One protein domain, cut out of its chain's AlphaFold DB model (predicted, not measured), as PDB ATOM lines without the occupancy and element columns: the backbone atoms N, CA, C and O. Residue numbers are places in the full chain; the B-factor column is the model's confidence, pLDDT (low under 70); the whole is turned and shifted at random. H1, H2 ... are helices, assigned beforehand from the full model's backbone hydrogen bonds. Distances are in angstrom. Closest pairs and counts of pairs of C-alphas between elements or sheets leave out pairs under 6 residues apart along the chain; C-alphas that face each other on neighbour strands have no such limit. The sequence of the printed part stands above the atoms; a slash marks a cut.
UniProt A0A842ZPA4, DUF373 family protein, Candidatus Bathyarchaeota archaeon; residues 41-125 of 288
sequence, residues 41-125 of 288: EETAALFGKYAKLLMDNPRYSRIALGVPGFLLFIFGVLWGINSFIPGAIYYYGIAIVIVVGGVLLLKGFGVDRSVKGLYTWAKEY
ATOM      1  N   GLU A  41     110.378 119.164 153.092       75.06
ATOM      2  CA  GLU A  41     110.771 118.727 154.435       75.06
ATOM      3  C   GLU A  41     109.883 117.591 154.947       75.06
ATOM      4  O   GLU A  41     110.404 116.588 155.435       75.06
ATOM      5  N   GLU A  42     108.564 117.671 154.750       75.88
ATOM      6  CA  GLU A  42     107.643 116.584 155.097       75.88
ATOM      7  C   GLU A  42     107.942 115.313 154.302       75.88
ATOM      8  O   GLU A  42     107.987 114.217 154.868       75.88
ATOM      9  N   THR A  43     108.208 115.441 152.997       79.56
ATOM     10  CA  THR A  43     108.577 114.292 152.161       79.56
ATOM     11  C   THR A  43     109.896 113.685 152.633       79.56
ATOM     12  O   THR A  43     109.986 112.466 152.790       79.56
ATOM     13  N   ALA A  44     110.910 114.507 152.926       81.44
ATOM     14  CA  ALA A  44     112.198 114.036 153.432       81.44
ATOM     15  C   ALA A  44     112.070 113.357 154.808       81.44
ATOM     16  O   ALA A  44     112.654 112.292 155.026       81.44
ATOM     17  N   ALA A  45     111.260 113.913 155.712       83.50
ATOM     18  CA  ALA A  45     110.994 113.340 157.029       83.50
ATOM     19  C   ALA A  45     110.245 112.001 156.931       83.50
ATOM     20  O   ALA A  45     110.597 111.034 157.616       83.50
ATOM     21  N   LEU A  46     109.254 111.904 156.038       82.56
ATOM     22  CA  LEU A  46     108.544 110.657 155.751       82.56
ATOM     23  C   LEU A  46     109.487 109.604 155.165       82.56
ATOM     24  O   LEU A  46     109.531 108.482 155.675       82.56
ATOM     25  N   PHE A  47     110.290 109.954 154.155       82.94
ATOM     26  CA  PHE A  47     111.291 109.048 153.583       82.94
ATOM     27  C   PHE A  47     112.290 108.568 154.635       82.94
ATOM     28  O   PHE A  47     112.543 107.367 154.719       82.94
ATOM     29  N   GLY A  48     112.797 109.466 155.483       84.19
ATOM     30  CA  GLY A  48     113.689 109.115 156.588       84.19
ATOM     31  C   GLY A  48     113.039 108.145 157.577       84.19
ATOM     32  O   GLY A  48     113.657 107.159 157.979       84.19
ATOM     33  N   LYS A  49     111.761 108.355 157.914       83.44
ATOM     34  CA  LYS A  49     110.996 107.464 158.798       83.44
ATOM     35  C   LYS A  49     110.794 106.075 158.185       83.44
ATOM     36  O   LYS A  49     110.976 105.081 158.887       83.44
ATOM     37  N   TYR A  50     110.466 105.985 156.895       81.75
ATOM     38  CA  TYR A  50     110.328 104.700 156.197       81.75
ATOM     39  C   TYR A  50     111.674 104.001 155.984       81.75
ATOM     40  O   TYR A  50     111.758 102.790 156.178       81.75
ATOM     41  N   ALA A  51     112.740 104.736 155.662       80.81
ATOM     42  CA  ALA A  51     114.092 104.192 155.555       80.81
ATOM     43  C   ALA A  51     114.557 103.600 156.893       80.81
ATOM     44  O   ALA A  51     115.030 102.465 156.947       80.81
ATOM     45  N   LYS A  52     114.321 104.322 157.993       80.94
ATOM     46  CA  LYS A  52     114.600 103.841 159.347       80.94
ATOM     47  C   LYS A  52     113.756 102.617 159.705       80.94
ATOM     48  O   LYS A  52     114.274 101.651 160.249       80.94
ATOM     49  N   LEU A  53     112.483 102.592 159.305       82.44
ATOM     50  CA  LEU A  53     111.603 101.431 159.479       82.44
ATOM     51  C   LEU A  53     112.117 100.195 158.725       82.44
ATOM     52  O   LEU A  53     112.050  99.092 159.271       82.44
ATOM     53  N   LEU A  54     112.644 100.375 157.509       78.81
ATOM     54  CA  LEU A  54     113.250  99.309 156.710       78.81
ATOM     55  C   LEU A  54     114.541  98.774 157.335       78.81
ATOM     56  O   LEU A  54     114.783  97.581 157.218       78.81
ATOM     57  N   MET A  55     115.347  99.605 158.000       77.62
ATOM     58  CA  MET A  55     116.599  99.173 158.638       77.62
ATOM     59  C   MET A  55     116.378  98.563 160.028       77.62
ATOM     60  O   MET A  55     116.894  97.479 160.302       77.62
ATOM     61  N   ASP A  56     115.573  99.216 160.871       81.00
ATOM     62  CA  ASP A  56     115.450  98.895 162.298       81.00
ATOM     63  C   ASP A  56     114.502  97.716 162.563       81.00
ATOM     64  O   ASP A  56     114.679  96.979 163.534       81.00
ATOM     65  N   ASN A  57     113.492  97.489 161.710       81.62
ATOM     66  CA  ASN A  57     112.586  96.359 161.912       81.62
ATOM     67  C   ASN A  57     113.153  95.070 161.309       81.62
ATOM     68  O   ASN A  57     113.238  94.952 160.081       81.62
ATOM     69  N   PRO A  58     113.397  94.022 162.119       74.19
ATOM     70  CA  PRO A  58     114.040  92.795 161.648       74.19
ATOM     71  C   PRO A  58     113.220  92.064 160.575       74.19
ATOM     72  O   PRO A  58     113.778  91.399 159.700       74.19
ATOM     73  N   ARG A  59     111.888  92.204 160.604       76.31
ATOM     74  CA  ARG A  59     110.982  91.600 159.616       76.31
ATOM     75  C   ARG A  59     111.087  92.260 158.237       76.31
ATOM     76  O   ARG A  59     111.082  91.550 157.235       76.31
ATOM     77  N   TYR A  60     111.164  93.590 158.189       74.44
ATOM     78  CA  TYR A  60     111.195  94.353 156.937       74.44
ATOM     79  C   TYR A  60     112.614  94.445 156.370       74.44
ATOM     80  O   TYR A  60     112.800  94.222 155.176       74.44
ATOM     81  N   SER A  61     113.613  94.628 157.236       76.31
ATOM     82  CA  SER A  61     115.040  94.650 156.890       76.31
ATOM     83  C   SER A  61     115.485  93.383 156.168       76.31
ATOM     84  O   SER A  61     116.109  93.444 155.109       76.31
ATOM     85  N   ARG A  62     115.053  92.207 156.644       74.00
ATOM     86  CA  ARG A  62     115.384  90.924 156.003       74.00
ATOM     87  C   ARG A  62     114.886  90.827 154.559       74.00
ATOM     88  O   ARG A  62     115.557  90.219 153.734       74.00
ATOM     89  N   ILE A  63     113.722  91.400 154.253       75.31
ATOM     90  CA  ILE A  63     113.104  91.305 152.924       75.31
ATOM     91  C   ILE A  63     113.630  92.409 152.001       75.31
ATOM     92  O   ILE A  63     113.971  92.122 150.858       75.31
ATOM     93  N   ALA A  64     113.711  93.648 152.487       75.19
ATOM     94  CA  ALA A  64     114.068  94.807 151.672       75.19
ATOM     95  C   ALA A  64     115.580  94.994 151.489       75.19
ATOM     96  O   ALA A  64     116.006  95.431 150.428       75.19
ATOM     97  N   LEU A  65     116.389  94.662 152.499       76.94
ATOM     98  CA  LEU A  65     117.849  94.809 152.462       76.94
ATOM     99  C   LEU A  65     118.553  93.448 152.433       76.94
ATOM    100  O   LEU A  65     119.517  93.266 151.695       76.94
ATOM    101  N   GLY A  66     118.037  92.468 153.178       78.31
ATOM    102  CA  GLY A  66     118.630  91.132 153.269       78.31
ATOM    103  C   GLY A  66     118.579  90.346 151.956       78.31
ATOM    104  O   GLY A  66     119.607  89.843 151.515       78.31
ATOM    105  N   VAL A  67     117.412  90.259 151.303       78.31
ATOM    106  CA  VAL A  67     117.273  89.519 150.031       78.31
ATOM    107  C   VAL A  67     118.113  90.149 148.909       78.31
ATOM    108  O   VAL A  67     118.885  89.411 148.293       78.31
ATOM    109  N   PRO A  68     118.063  91.476 148.658       77.44
ATOM    110  CA  PRO A  68     118.908  92.092 147.634       77.44
ATOM    111  C   PRO A  68     120.397  92.049 147.986       77.44
ATOM    112  O   PRO A  68     121.217  91.768 147.117       77.44
ATOM    113  N   GLY A  69     120.760  92.263 149.256       80.94
ATOM    114  CA  GLY A  69     122.149  92.195 149.713       80.94
ATOM    115  C   GLY A  69     122.756  90.800 149.554       80.94
ATOM    116  O   GLY A  69     123.883  90.663 149.088       80.94
ATOM    117  N   PHE A  70     121.987  89.753 149.855       79.44
ATOM    118  CA  PHE A  70     122.412  88.367 149.653       79.44
ATOM    119  C   PHE A  70     122.562  88.010 148.165       79.44
ATOM    120  O   PHE A  70     123.515  87.333 147.782       79.44
ATOM    121  N   LEU A  71     121.665  88.514 147.310       81.06
ATOM    122  CA  LEU A  71     121.770  88.401 145.850       81.06
ATOM    123  C   LEU A  71     123.043  89.065 145.310       81.06
ATOM    124  O   LEU A  71     123.764  88.453 144.524       81.06
ATOM    125  N   LEU A  72     123.341  90.287 145.761       80.81
ATOM    126  CA  LEU A  72     124.560  91.010 145.388       80.81
ATOM    127  C   LEU A  72     125.821  90.291 145.877       80.81
ATOM    128  O   LEU A  72     126.803  90.209 145.142       80.81
ATOM    129  N   PHE A  73     125.784  89.718 147.082       82.81
ATOM    130  CA  PHE A  73     126.881  88.918 147.621       82.81
ATOM    131  C   PHE A  73     127.156  87.674 146.763       82.81
ATOM    132  O   PHE A  73     128.290  87.454 146.344       82.81
ATOM    133  N   ILE A  74     126.115  86.899 146.429       81.75
ATOM    134  CA  ILE A  74     126.226  85.739 145.530       81.75
ATOM    135  C   ILE A  74     126.774  86.155 144.166       81.75
ATOM    136  O   ILE A  74     127.669  85.497 143.637       81.75
ATOM    137  N   PHE A  75     126.273  87.258 143.608       81.31
ATOM    138  CA  PHE A  75     126.745  87.772 142.327       81.31
ATOM    139  C   PHE A  75     128.238  88.126 142.369       81.31
ATOM    140  O   PHE A  75     128.982  87.733 141.472       81.31
ATOM    141  N   GLY A  76     128.702  88.785 143.437       80.88
ATOM    142  CA  GLY A  76     130.120  89.094 143.643       80.88
ATOM    143  C   GLY A  76     131.000  87.846 143.767       80.88
ATOM    144  O   GLY A  76     132.080  87.791 143.177       80.88
ATOM    145  N   VAL A  77     130.523  86.808 144.463       81.31
ATOM    146  CA  VAL A  77     131.228  85.519 144.573       81.31
ATOM    147  C   VAL A  77     131.328  84.824 143.211       81.31
ATOM    148  O   VAL A  77     132.416  84.390 142.830       81.31
ATOM    149  N   LEU A  78     130.236  84.762 142.439       76.75
ATOM    150  CA  LEU A  78     130.268  84.221 141.072       76.75
ATOM    151  C   LEU A  78     131.217  85.013 140.170       76.75
ATOM    152  O   LEU A  78     131.915  84.419 139.343       76.75
ATOM    153  N   TRP A  79     131.255  86.336 140.336       77.94
ATOM    154  CA  TRP A  79     132.143  87.198 139.571       77.94
ATOM    155  C   TRP A  79     133.618  86.895 139.849       77.94
ATOM    156  O   TRP A  79     134.394  86.727 138.909       77.94
ATOM    157  N   GLY A  80     133.984  86.704 141.120       79.62
ATOM    158  CA  GLY A  80     135.333  86.288 141.513       79.62
ATOM    159  C   GLY A  80     135.731  84.911 140.969       79.62
ATOM    160  O   GLY A  80     136.839  84.750 140.465       79.62
ATOM    161  N   ILE A  81     134.824  83.926 141.005       78.62
ATOM    162  CA  ILE A  81     135.089  82.559 140.508       78.62
ATOM    163  C   ILE A  81     135.301  82.541 138.989       78.62
ATOM    164  O   ILE A  81     136.118  81.768 138.488       78.62
ATOM    165  N   ASN A  82     134.624  83.414 138.241       79.06
ATOM    166  CA  ASN A  82     134.790  83.498 136.789       79.06
ATOM    167  C   ASN A  82     136.183  83.964 136.353       79.06
ATOM    168  O   ASN A  82     136.622  83.606 135.264       79.06
ATOM    169  N   SER A  83     136.887  84.719 137.198       72.62
ATOM    170  CA  SER A  83     138.292  85.063 136.957       72.62
ATOM    171  C   SER A  83     139.212  83.836 137.009       72.62
ATOM    172  O   SER A  83     140.266  83.849 136.382       72.62
ATOM    173  N   PHE A  84     138.814  82.772 137.718       73.38
ATOM    174  CA  PHE A  84     139.556  81.508 137.797       73.38
ATOM    175  C   PHE A  84     139.068  80.460 136.784       73.38
ATOM    176  O   PHE A  84     139.872  79.683 136.279       73.38
ATOM    177  N   ILE A  85     137.764  80.430 136.480       74.62
ATOM    178  CA  ILE A  85     137.148  79.495 135.526       74.62
ATOM    179  C   ILE A  85     136.289  80.298 134.531       74.62
ATOM    180  O   ILE A  85     135.162  80.685 134.869       74.62
ATOM    181  N   PRO A  86     136.777  80.547 133.302       73.06
ATOM    182  CA  PRO A  86     136.034  81.328 132.325       73.06
ATOM    183  C   PRO A  86     134.735  80.613 131.928       73.06
ATOM    184  O   PRO A  86     134.749  79.469 131.478       73.06
ATOM    185  N   GLY A  87     133.600  81.296 132.107       69.75
ATOM    186  CA  GLY A  87     132.266  80.796 131.753       69.75
ATOM    187  C   GLY A  87     131.386  80.412 132.946       69.75
ATOM    188  O   GLY A  87     130.192  80.176 132.761       69.75
ATOM    189  N   ALA A  88     131.914  80.416 134.175       69.69
ATOM    190  CA  ALA A  88     131.139  80.096 135.377       69.69
ATOM    191  C   ALA A  88     129.946  81.053 135.593       69.69
ATOM    192  O   ALA A  88     128.850  80.604 135.927       69.69
ATOM    193  N   ILE A  89     130.109  82.357 135.329       75.38
ATOM    194  CA  ILE A  89     128.992  83.322 135.392       75.38
ATOM    195  C   ILE A  89     127.901  82.967 134.386       75.38
ATOM    196  O   ILE A  89     126.722  83.098 134.697       75.38
ATOM    197  N   TYR A  90     128.277  82.530 133.185       74.38
ATOM    198  CA  TYR A  90     127.306  82.260 132.135       74.38
ATOM    199  C   TYR A  90     126.415  81.073 132.518       74.38
ATOM    200  O   TYR A  90     125.197  81.207 132.555       74.38
ATOM    201  N   TYR A  91     127.003  79.939 132.908       73.00
ATOM    202  CA  TYR A  91     126.220  78.744 133.240       73.00
ATOM    203  C   TYR A  91     125.486  78.856 134.585       73.00
ATOM    204  O   TYR A  91     124.285  78.591 134.661       73.00
ATOM    205  N   TYR A  92     126.174  79.277 135.652       76.75
ATOM    206  CA  TYR A  92     125.580  79.322 136.993       76.75
ATOM    207  C   TYR A  92     124.769  80.598 137.239       76.75
ATOM    208  O   TYR A  92     123.741  80.553 137.914       76.75
ATOM    209  N   GLY A  93     125.183  81.727 136.661       76.88
ATOM    210  CA  GLY A  93     124.466  82.995 136.787       76.88
ATOM    211  C   GLY A  93     123.099  82.951 136.110       76.88
ATOM    212  O   GLY A  93     122.122  83.385 136.713       76.88
ATOM    213  N   ILE A  94     122.990  82.346 134.920       77.25
ATOM    214  CA  ILE A  94     121.694  82.169 134.244       77.25
ATOM    215  C   ILE A  94     120.757  81.296 135.087       77.25
ATOM    216  O   ILE A  94     119.607  81.674 135.306       77.25
ATOM    217  N   ALA A  95     121.241  80.169 135.620       78.81
ATOM    218  CA  ALA A  95     120.426  79.284 136.454       78.81
ATOM    219  C   ALA A  95     119.910  79.994 137.719       78.81
ATOM    220  O   ALA A  95     118.728  79.898 138.046       78.81
ATOM    221  N   ILE A  96     120.766  80.762 138.401       79.81
ATOM    222  CA  ILE A  96     120.386  81.519 139.602       79.81
ATOM    223  C   ILE A  96     119.395  82.631 139.258       79.81
ATOM    224  O   ILE A  96     118.392  82.778 139.951       79.81
ATOM    225  N   VAL A  97     119.628  83.390 138.185       81.94
ATOM    226  CA  VAL A  97     118.722  84.466 137.759       81.94
ATOM    227  C   VAL A  97     117.356  83.906 137.367       81.94
ATOM    228  O   VAL A  97     116.341  84.486 137.742       81.94
ATOM    229  N   ILE A  98     117.299  82.757 136.689       82.62
ATOM    230  CA  ILE A  98     116.033  82.106 136.332       82.62
ATOM    231  C   ILE A  98     115.304  81.599 137.578       82.62
ATOM    232  O   ILE A  98     114.111  81.852 137.728       82.62
ATOM    233  N   VAL A  99     115.994  80.910 138.489       83.38
ATOM    234  CA  VAL A  99     115.361  80.342 139.689       83.38
ATOM    235  C   VAL A  99     114.921  81.449 140.647       83.38
ATOM    236  O   VAL A  99     113.767  81.484 141.070       83.38
ATOM    237  N   VAL A 100     115.810  82.389 140.968       81.69
ATOM    238  CA  VAL A 100     115.520  83.481 141.905       81.69
ATOM    239  C   VAL A 100     114.555  84.487 141.287       81.69
ATOM    240  O   VAL A 100     113.595  84.888 141.942       81.69
ATOM    241  N   GLY A 101     114.753  84.846 140.017       79.69
ATOM    242  CA  GLY A 101     113.826  85.688 139.263       79.69
ATOM    243  C   GLY A 101     112.447  85.045 139.156       79.69
ATOM    244  O   GLY A 101     111.450  85.707 139.419       79.69
ATOM    245  N   GLY A 102     112.378  83.740 138.887       79.38
ATOM    246  CA  GLY A 102     111.130  82.977 138.882       79.38
ATOM    247  C   GLY A 102     110.412  83.018 140.231       79.38
ATOM    248  O   GLY A 102     109.226  83.337 140.287       79.38
ATOM    249  N   VAL A 103     111.121  82.783 141.338       78.25
ATOM    250  CA  VAL A 103     110.541  82.853 142.693       78.25
ATOM    251  C   VAL A 103     110.063  84.269 143.036       78.25
ATOM    252  O   VAL A 103     108.978  84.431 143.601       78.25
ATOM    253  N   LEU A 104     110.835  85.302 142.685       76.56
ATOM    254  CA  LEU A 104     110.455  86.699 142.903       76.56
ATOM    255  C   LEU A 104     109.258  87.113 142.044       76.56
ATOM    256  O   LEU A 104     108.397  87.831 142.542       76.56
ATOM    257  N   LEU A 105     109.153  86.629 140.806       74.88
ATOM    258  CA  LEU A 105     107.991  86.859 139.947       74.88
ATOM    259  C   LEU A 105     106.743  86.174 140.508       74.88
ATOM    260  O   LEU A 105     105.716  86.825 140.686       74.88
ATOM    261  N   LEU A 106     106.835  84.890 140.869       72.81
ATOM    262  CA  LEU A 106     105.713  84.140 141.443       72.81
ATOM    263  C   LEU A 106     105.183  84.801 142.724       72.81
ATOM    264  O   LEU A 106     103.973  84.956 142.905       72.81
ATOM    265  N   LYS A 107     106.096  85.243 143.593       72.50
ATOM    266  CA  LYS A 107     105.752  85.855 144.878       72.50
ATOM    267  C   LYS A 107     105.353  87.329 144.751       72.50
ATOM    268  O   LYS A 107     104.451  87.766 145.461       72.50
ATOM    269  N   GLY A 108     105.990  88.076 143.848       66.75
ATOM    270  CA  GLY A 108     105.753  89.502 143.603       66.75
ATOM    271  C   GLY A 108     104.436  89.781 142.882       66.75
ATOM    272  O   GLY A 108     103.731  90.715 143.250       66.75
ATOM    273  N   PHE A 109     104.045  88.926 141.934       71.25
ATOM    274  CA  PHE A 109     102.746  89.020 141.256       71.25
ATOM    275  C   PHE A 109     101.597  88.372 142.040       71.25
ATOM    276  O   PHE A 109     100.458  88.364 141.575       71.25
ATOM    277  N   GLY A 110     101.865  87.814 143.228       68.62
ATOM    278  CA  GLY A 110     100.843  87.139 144.027       68.62
ATOM    279  C   GLY A 110     100.202  85.963 143.287       68.62
ATOM    280  O   GLY A 110      99.014  85.696 143.480       68.62
ATOM    281  N   VAL A 111     100.979  85.266 142.447       64.31
ATOM    282  CA  VAL A 111     100.504  84.181 141.574       64.31
ATOM    283  C   VAL A 111      99.813  83.087 142.387       64.31
ATOM    284  O   VAL A 111      98.812  82.552 141.934       64.31
ATOM    285  N   ASP A 112     100.227  82.844 143.634       65.56
ATOM    286  CA  ASP A 112      99.544  81.925 144.559       65.56
ATOM    287  C   ASP A 112      98.054  82.242 144.772       65.56
ATOM    288  O   ASP A 112      97.231  81.334 144.920       65.56
ATOM    289  N   ARG A 113      97.677  83.528 144.800       66.31
ATOM    290  CA  ARG A 113      96.272  83.946 144.945       66.31
ATOM    291  C   ARG A 113      95.538  83.866 143.615       66.31
ATOM    292  O   ARG A 113      94.402  83.399 143.591       66.31
ATOM    293  N   SER A 114      96.194  84.261 142.526       64.62
ATOM    294  CA  SER A 114      95.634  84.197 141.172       64.62
ATOM    295  C   SER A 114      95.393  82.758 140.723       64.62
ATOM    296  O   SER A 114      94.347  82.477 140.159       64.62
ATOM    297  N   VAL A 115      96.295  81.827 141.041       70.88
ATOM    298  CA  VAL A 115      96.152  80.391 140.748       70.88
ATOM    299  C   VAL A 115      95.012  79.784 141.552       70.88
ATOM    300  O   VAL A 115      94.223  79.029 140.993       70.88
ATOM    301  N   LYS A 116      94.864  80.143 142.836       71.94
ATOM    302  CA  LYS A 116      93.698  79.717 143.621       71.94
ATOM    303  C   LYS A 116      92.409  80.272 143.027       71.94
ATOM    304  O   LYS A 116      91.502  79.490 142.803       71.94
ATOM    305  N   GLY A 117      92.350  81.563 142.700       73.56
ATOM    306  CA  GLY A 117      91.191  82.174 142.042       73.56
ATOM    307  C   GLY A 117      90.855  81.529 140.695       73.56
ATOM    308  O   GLY A 117      89.690  81.259 140.429       73.56
ATOM    309  N   LEU A 118      91.869  81.203 139.888       70.75
ATOM    310  CA  LEU A 118      91.713  80.511 138.608       70.75
ATOM    311  C   LEU A 118      91.233  79.067 138.798       70.75
ATOM    312  O   LEU A 118      90.405  78.595 138.029       70.75
ATOM    313  N   TYR A 119      91.726  78.371 139.825       75.75
ATOM    314  CA  TYR A 119      91.316  77.009 140.160       75.75
ATOM    315  C   TYR A 119      89.871  76.959 140.667       75.75
ATOM    316  O   TYR A 119      89.101  76.112 140.220       75.75
ATOM    317  N   THR A 120      89.473  77.877 141.555       72.31
ATOM    318  CA  THR A 120      88.079  77.972 142.012       72.31
ATOM    319  C   THR A 120      87.163  78.380 140.865       72.31
ATOM    320  O   THR A 120      86.134  77.742 140.675       72.31
ATOM    321  N   TRP A 121      87.575  79.349 140.038       74.06
ATOM    322  CA  TRP A 121      86.853  79.739 138.825       74.06
ATOM    323  C   TRP A 121      86.686  78.560 137.865       74.06
ATOM    324  O   TRP A 121      85.570  78.285 137.452       74.06
ATOM    325  N   ALA A 122      87.747  77.803 137.574       69.75
ATOM    326  CA  ALA A 122      87.688  76.638 136.690       69.75
ATOM    327  C   ALA A 122      86.833  75.494 137.261       69.75
ATOM    328  O   ALA A 122      86.224  74.745 136.502       69.75
ATOM    329  N   LYS A 123      86.773  75.357 138.591       70.94
ATOM    330  CA  LYS A 123      85.945  74.359 139.282       70.94
ATOM    331  C   LYS A 123      84.465  74.758 139.344       70.94
ATOM    332  O   LYS A 123      83.604  73.888 139.263       70.94
ATOM    333  N   GLU A 124      84.172  76.046 139.508       69.81
ATOM    334  CA  GLU A 124      82.809  76.603 139.534       69.81
ATOM    335  C   GLU A 124      82.263  76.902 138.133       69.81
ATOM    336  O   GLU A 124      81.055  77.081 137.959       69.81
ATOM    337  N   TYR A 125      83.128  76.901 137.118       56.28
ATOM    338  CA  TYR A 125      82.748  76.980 135.719       56.28
ATOM    339  C   TYR A 125      81.980  75.713 135.333       56.28
ATOM    340  O   TYR A 125      82.555  74.722 134.892       56.28
TER     341      TYR A 125
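What this domain is: This is residues 41 to 125 of the 288 residues of the protein "DUF373 family protein" of Candidatus Bathyarchaeota archaeon (UniProt A0A842ZPA4). Helices H2 and H3 make a V-shaped helical hairpin, joined at its closed end; H1 leads into its H2 limb and H4 extends its H3 limb, and residues 41 to 50 and 101 to 125 stick out. The 85 printed residues, all helix in class, hold H1, H2, H3, H4 in that order; the whole is extended, with a radius of gyration of the C-alphas of 19.2 A, and flat, spanning 56 by 47 by 22 A.

Where its parts are: H1, residues 41 to 56, starts at C-alpha 41 (110.771, 118.727, 154.435). H2, residues 58 to 82, is 33.7 A long, with a kink of 38 degrees near residue 65. H3, residues 88 to 108, is 28.3 A long. H4, residues 111 to 124, ends at C-alpha 124 (82.809, 76.603, 139.534).

How they stand to each other: H1 touches H2, closest C-alphas Leu 54 and Ser 61, 5.0 A; at 72 degrees they are only just about perpendicular. H2 and H3, a hairpin, touch through residues 75 to 82 and 88 to 93, closest C-alphas Asn 82 and Ala 88, 5.2 A, at a shallow tilt of 18 degrees, opposite ways. H4 is close but not clearly touching H3. Every O i to N i+4 pair is within hydrogen-bond range in H1 and H4, 18 of 21 in H2 and 16 of 17 in H3.

The domain as a whole: The C-alphas of Phe 84 and Tyr 125, the two farthest apart, are 57.0 A apart. The printed part has no cut, and its three links are tight. Confidence is under 70 in 11 residues, among them 110 to 114.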